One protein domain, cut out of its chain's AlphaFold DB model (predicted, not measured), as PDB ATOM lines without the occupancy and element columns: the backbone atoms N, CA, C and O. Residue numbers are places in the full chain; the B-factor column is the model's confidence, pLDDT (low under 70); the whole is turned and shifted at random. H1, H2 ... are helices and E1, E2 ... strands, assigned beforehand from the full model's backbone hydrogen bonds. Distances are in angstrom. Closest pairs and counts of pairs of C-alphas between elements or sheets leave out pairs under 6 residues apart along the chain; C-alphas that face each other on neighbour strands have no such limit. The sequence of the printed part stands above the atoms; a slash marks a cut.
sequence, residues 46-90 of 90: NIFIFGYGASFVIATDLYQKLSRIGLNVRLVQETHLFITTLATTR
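What this domain is: This is residues 46 to 90 of the 90 residues of the protein "Transcriptional regulator" of Staphylococcus gallinarum (UniProt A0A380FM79). The long helix H1 packs on a small ribbon of two short parallel strands, E1 and E2, and beyond the ribbon, on the side away from H1, the chain goes into the shorter helix H2, whose residues 83 to 88 stick out with the tail to 90. The printed part has 45 residues with two named helices and two named strands, in the order E1, H1, E2, H2, and its class is mixed, helices and strands. It is only just compact, close to loose, with a radius of gyration of the C-alphas of 11.1 A, and it is flat, spanning 28 by 26 by 8 A.

Where its parts are: Find C-alpha 47 at (-1.924, 14.243, 18.974); there E1 begins, residues 47 to 50. H1, residues 54 to 68, starts at C-alpha 54, (3.473, 22.266, 36.748), and measures 21.8 A. Next come E2, residues 73 to 76, and H2, residues 79 to 88, 14.4 A long, which ends at C-alpha 88, (7.552, 22.610, 7.594).

How they stand to each other: Look first at E1 and E2, parallel neighbours at 28 degrees, where N 49 and O 74 are 2.9 A apart and N 76 and O 49 2.8 A, within hydrogen-bond range. E1, H1 and E2 form a strand-helix-strand unit, two parallel neighbour strands with a helix between, and its crossover is right-handed. The closest C-alphas of E1 and H1 are those of Phe 50 and Ala 59, 5.8 A apart; those of H1 and E2 are Ser 67 and Val 73, 6.0 A. The closest C-alphas of E2 and H2 are those of Val 76 and Phe 82, 6.6 A. H1 and H2 are apart, and E1 and H2 only just, at 8.2 A. In both helices every O i to N i+4 pair is within hydrogen-bond range.

The domain as a whole: The C-alphas farthest apart are those of Ala 54 and Arg 90, 32.8 A. The printed part has no cut, its three links are tight, and Arg 90 is the chain's last residue. Check the B-factor column: the mean pLDDT of the printed part is 84.4, with residues 78 to 85 and 88 to 90 under 70.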
ATOM      1  N   ASN A  46      -2.409  12.409  14.582       92.38
ATOM      2  CA  ASN A  46      -1.324  12.853  15.449       92.38
ATOM      3  C   ASN A  46      -1.921  13.713  16.564       92.38
ATOM      4  O   ASN A  46      -2.718  14.609  16.281       92.38
ATOM      5  N   ILE A  47      -1.507  13.472  17.803       95.12
ATOM      6  CA  ILE A  47      -1.924  14.243  18.974       95.12
ATOM      7  C   ILE A  47      -0.687  14.925  19.550       95.12
ATOM      8  O   ILE A  47       0.285  14.261  19.907       95.12
ATOM      9  N   PHE A  48      -0.719  16.248  19.666       93.88
ATOM     10  CA  PHE A  48       0.359  17.015  20.281       93.88
ATOM     11  C   PHE A  48      -0.048  17.436  21.687       93.88
ATOM     12  O   PHE A  48      -1.112  18.019  21.880       93.88
ATOM     13  N   ILE A  49       0.803  17.136  22.661       94.38
ATOM     14  CA  ILE A  49       0.592  17.474  24.067       94.38
ATOM     15  C   ILE A  49       1.693  18.446  24.478       94.38
ATOM     16  O   ILE A  49       2.863  18.212  24.190       94.38
ATOM     17  N   PHE A  50       1.327  19.534  25.145       91.62
ATOM     18  CA  PHE A  50       2.258  20.559  25.608       91.62
ATOM     19  C   PHE A  50       1.798  21.129  26.951       91.62
ATOM     20  O   PHE A  50       0.632  21.021  27.326       91.62
ATOM     21  N   GLY A  51       2.721  21.747  27.678       87.75
ATOM     22  CA  GLY A  51       2.446  22.410  28.946       87.75
ATOM     23  C   GLY A  51       3.687  23.137  29.452       87.75
ATOM     24  O   GLY A  51       4.791  22.853  29.003       87.75
ATOM     25  N   TYR A  52       3.512  24.060  30.398       88.19
ATOM     26  CA  TYR A  52       4.611  24.801  31.024       88.19
ATOM     27  C   TYR A  52       4.584  24.617  32.543       88.19
ATOM     28  O   TYR A  52       3.511  24.543  33.146       88.19
ATOM     29  N   GLY A  53       5.758  24.535  33.175       87.75
ATOM     30  CA  GLY A  53       5.880  24.393  34.631       87.75
ATOM     31  C   GLY A  53       5.133  23.168  35.173       87.75
ATOM     32  O   GLY A  53       5.294  22.061  34.667       87.75
ATOM     33  N   ALA A  54       4.275  23.355  36.180       89.31
ATOM     34  CA  ALA A  54       3.473  22.266  36.748       89.31
ATOM     35  C   ALA A  54       2.551  21.594  35.711       89.31
ATOM     36  O   ALA A  54       2.369  20.377  35.739       89.31
ATOM     37  N   SER A  55       2.026  22.348  34.741       90.94
ATOM     38  CA  SER A  55       1.213  21.786  33.657       90.94
ATOM     39  C   SER A  55       2.028  20.892  32.723       90.94
ATOM     40  O   SER A  55       1.466  19.970  32.142       90.94
ATOM     41  N   PHE A  56       3.345  21.107  32.608       93.50
ATOM     42  CA  PHE A  56       4.221  20.214  31.848       93.50
ATOM     43  C   PHE A  56       4.329  18.822  32.499       93.50
ATOM     44  O   PHE A  56       4.380  17.808  31.802       93.50
ATOM     45  N   VAL A  57       4.284  18.750  33.834       93.75
ATOM     46  CA  VAL A  57       4.269  17.471  34.565       93.75
ATOM     47  C   VAL A  57       3.007  16.675  34.219       93.75
ATOM     48  O   VAL A  57       3.093  15.493  33.894       93.75
ATOM     49  N   ILE A  58       1.847  17.336  34.196       95.00
ATOM     50  CA  ILE A  58       0.569  16.705  33.827       95.00
ATOM     51  C   ILE A  58       0.525  16.345  32.337       95.00
ATOM     52  O   ILE A  58       0.068  15.264  31.975       95.00
ATOM     53  N   ALA A  59       1.052  17.208  31.465       95.44
ATOM     54  CA  ALA A  59       1.215  16.929  30.040       95.44
ATOM     55  C   ALA A  59       2.062  15.665  29.800       95.44
ATOM     56  O   ALA A  59       1.719  14.833  28.961       95.44
ATOM     57  N   THR A  60       3.133  15.487  30.577       95.31
ATOM     58  CA  THR A  60       3.999  14.303  30.509       95.31
ATOM     59  C   THR A  60       3.264  13.039  30.960       95.31
ATOM     60  O   THR A  60       3.333  12.019  30.274       95.31
ATOM     61  N   ASP A  61       2.516  13.104  32.065       96.62
ATOM     62  CA  ASP A  61       1.682  11.990  32.544       96.62
ATOM     63  C   ASP A  61       0.605  11.595  31.514       96.62
ATOM     64  O   ASP A  61       0.439  10.413  31.198       96.62
ATOM     65  N   LEU A  62      -0.070  12.575  30.905       96.06
ATOM     66  CA  LEU A  62      -1.050  12.327  29.848       96.06
ATOM     67  C   LEU A  62      -0.404  11.689  28.611       96.06
ATOM     68  O   LEU A  62      -0.938  10.717  28.076       96.06
ATOM     69  N   TYR A  63       0.758  12.191  28.181       96.69
ATOM     70  CA  TYR A  63       1.534  11.602  27.089       96.69
ATOM     71  C   TYR A  63       1.852  10.128  27.360       96.69
ATOM     72  O   TYR A  63       1.588   9.283  26.506       96.69
ATOM     73  N   GLN A  64       2.339   9.796  28.558       96.62
ATOM     74  CA  GLN A  64       2.653   8.413  28.927       96.62
ATOM     75  C   GLN A  64       1.409   7.517  28.887       96.62
ATOM     76  O   GLN A  64       1.453   6.420  28.324       96.62
ATOM     77  N   LYS A  65       0.282   7.983  29.437       96.81
ATOM     78  CA  LYS A  65      -0.981   7.228  29.462       96.81
ATOM     79  C   LYS A  65      -1.533   6.973  28.061       96.81
ATOM     80  O   LYS A  65      -1.883   5.836  27.749       96.81
ATOM     81  N   LEU A  66      -1.582   7.999  27.214       96.19
ATOM     82  CA  LEU A  66      -2.107   7.873  25.853       96.19
ATOM     83  C   LEU A  66      -1.156   7.084  24.938       96.19
ATOM     84  O   LEU A  66      -1.612   6.260  24.146       96.19
ATOM     85  N   SER A  67       0.160   7.254  25.096       95.19
ATOM     86  CA  SER A  67       1.153   6.457  24.367       95.19
ATOM     87  C   SER A  67       1.047   4.972  24.718       95.19
ATOM     88  O   SER A  67       1.178   4.127  23.835       95.19
ATOM     89  N   ARG A  68       0.774   4.637  25.987       96.94
ATOM     90  CA  ARG A  68       0.648   3.247  26.453       96.94
ATOM     91  C   ARG A  68      -0.534   2.502  25.828       96.94
ATOM     92  O   ARG A  68      -0.467   1.285  25.696       96.94
ATOM     93  N   ILE A  69      -1.593   3.210  25.436       94.88
ATOM     94  CA  ILE A  69      -2.762   2.623  24.757       94.88
ATOM     95  C   ILE A  69      -2.653   2.665  23.222       94.88
ATOM     96  O   ILE A  69      -3.627   2.385  22.532       94.88
ATOM     97  N   GLY A  70      -1.474   2.998  22.683       93.38
ATOM     98  CA  GLY A  70      -1.179   2.923  21.250       93.38
ATOM     99  C   GLY A  70      -1.600   4.145  20.432       93.38
ATOM    100  O   GLY A  70      -1.561   4.089  19.204       93.38
ATOM    101  N   LEU A  71      -1.988   5.253  21.073       95.44
ATOM    102  CA  LEU A  71      -2.271   6.495  20.353       95.44
ATOM    103  C   LEU A  71      -0.972   7.168  19.900       95.44
ATOM    104  O   LEU A  71       0.017   7.210  20.633       95.44
ATOM    105  N   ASN A  72      -0.992   7.746  18.699       94.62
ATOM    106  CA  ASN A  72       0.143   8.478  18.144       94.62
ATOM    107  C   ASN A  72       0.237   9.883  18.765       94.62
ATOM    108  O   ASN A  72      -0.270  10.868  18.217       94.62
ATOM    109  N   VAL A  73       0.861   9.951  19.940       96.06
ATOM    110  CA  VAL A  73       1.053  11.174  20.728       96.06
ATOM    111  C   VAL A  73       2.494  11.675  20.666       96.06
ATOM    112  O   VAL A  73       3.446  10.896  20.654       96.06
ATOM    113  N   ARG A  74       2.668  12.996  20.676       94.00
ATOM    114  CA  ARG A  74       3.968  13.674  20.728       94.00
ATOM    115  C   ARG A  74       3.948  14.719  21.834       94.00
ATOM    116  O   ARG A  74       3.124  15.632  21.802       94.00
ATOM    117  N   LEU A  75       4.852  14.583  22.801       93.12
ATOM    118  CA  LEU A  75       5.066  15.594  23.830       93.12
ATOM    119  C   LEU A  75       5.981  16.691  23.278       93.12
ATOM    120  O   LEU A  75       7.076  16.414  22.792       93.12
ATOM    121  N   VAL A  76       5.529  17.933  23.357       88.25
ATOM    122  CA  VAL A  76       6.289  19.111  22.948       88.25
ATOM    123  C   VAL A  76       6.920  19.732  24.189       88.25
ATOM    124  O   VAL A  76       6.220  20.271  25.043       88.25
ATOM    125  N   GLN A  77       8.246  19.640  24.275       73.06
ATOM    126  CA  GLN A  77       9.052  20.245  25.344       73.06
ATOM    127  C   GLN A  77       9.547  21.653  25.001       73.06
ATOM    128  O   GLN A  77       9.683  22.495  25.880       73.06
ATOM    129  N   GLU A  78       9.781  21.910  23.718       69.25
ATOM    130  CA  GLU A  78      10.411  23.125  23.211       69.25
ATOM    131  C   GLU A  78       9.482  23.745  22.161       69.25
ATOM    132  O   GLU A  78       9.474  23.345  20.992       69.25
ATOM    133  N   THR A  79       8.657  24.710  22.570       61.66
ATOM    134  CA  THR A  79       7.638  25.348  21.711       61.66
ATOM    135  C   THR A  79       8.229  25.914  20.415       61.66
ATOM    136  O   THR A  79       7.580  25.878  19.367       61.66
ATOM    137  N   HIS A  80       9.490  26.354  20.445       63.16
ATOM    138  CA  HIS A  80      10.213  26.848  19.270       63.16
ATOM    139  C   HIS A  80      10.450  25.767  18.199       63.16
ATOM    140  O   HIS A  80      10.290  26.027  17.002       63.16
ATOM    141  N   LEU A  81      10.759  24.533  18.605       60.31
ATOM    142  CA  LEU A  81      10.922  23.403  17.682       60.31
ATOM    143  C   LEU A  81       9.571  22.932  17.115       60.31
ATOM    144  O   LEU A  81       9.489  22.506  15.960       60.31
ATOM    145  N   PHE A  82       8.490  23.065  17.887       63.53
ATOM    146  CA  PHE A  82       7.144  22.684  17.452       63.53
ATOM    147  C   PHE A  82       6.571  23.600  16.370       63.53
ATOM    148  O   PHE A  82       6.075  23.094  15.365       63.53
ATOM    149  N   ILE A  83       6.701  24.925  16.513       66.06
ATOM    150  CA  ILE A  83       6.279  25.883  15.473       66.06
ATOM    151  C   ILE A  83       7.013  25.597  14.158       66.06
ATOM    152  O   ILE A  83       6.396  25.559  13.096       66.06
ATOM    153  N   THR A  84       8.313  25.307  14.238       68.12
ATOM    154  CA  THR A  84       9.126  24.940  13.070       68.12
ATOM    155  C   THR A  84       8.625  23.645  12.415       68.12
ATOM    156  O   THR A  84       8.503  23.571  11.193       68.12
ATOM    157  N   THR A  85       8.257  22.639  13.214       63.81
ATOM    158  CA  THR A  85       7.728  21.354  12.718       63.81
ATOM    159  C   THR A  85       6.352  21.507  12.059       63.81
ATOM    160  O   THR A  85       6.120  20.950  10.983       63.81
ATOM    161  N   LEU A  86       5.452  22.296  12.657       70.38
ATOM    162  CA  LEU A  86       4.136  22.601  12.084       70.38
ATOM    163  C   LEU A  86       4.240  23.405  10.781       70.38
ATOM    164  O   LEU A  86       3.481  23.153   9.853       70.38
ATOM    165  N   ALA A  87       5.182  24.348  10.697       70.50
ATOM    166  CA  ALA A  87       5.382  25.172   9.504       70.50
ATOM    167  C   ALA A  87       6.009  24.402   8.327       70.50
ATOM    168  O   ALA A  87       5.800  24.770   7.171       70.50
ATOM    169  N   THR A  88       6.779  23.348   8.611       67.38
ATOM    170  CA  THR A  88       7.552  22.610   7.594       67.38
ATOM    171  C   THR A  88       6.814  21.379   7.060       67.38
ATOM    172  O   THR A  88       7.092  20.932   5.949       67.38
ATOM    173  N   THR A  89       5.852  20.835   7.807       51.00
ATOM    174  CA  THR A  89       5.077  19.667   7.364       51.00
ATOM    175  C   THR A  89       3.952  20.118   6.420       51.00
ATOM    176  O   THR A  89       2.863  20.463   6.877       51.00
ATOM    177  N   ARG A  90       4.235  20.154   5.110       44.81
ATOM    178  CA  ARG A  90       3.231  20.175   4.028       44.81
ATOM    179  C   ARG A  90       2.935  18.763   3.540       44.81
ATOM    180  O   ARG A  90       3.887  17.953   3.505       44.81
TER     181      ARG A  90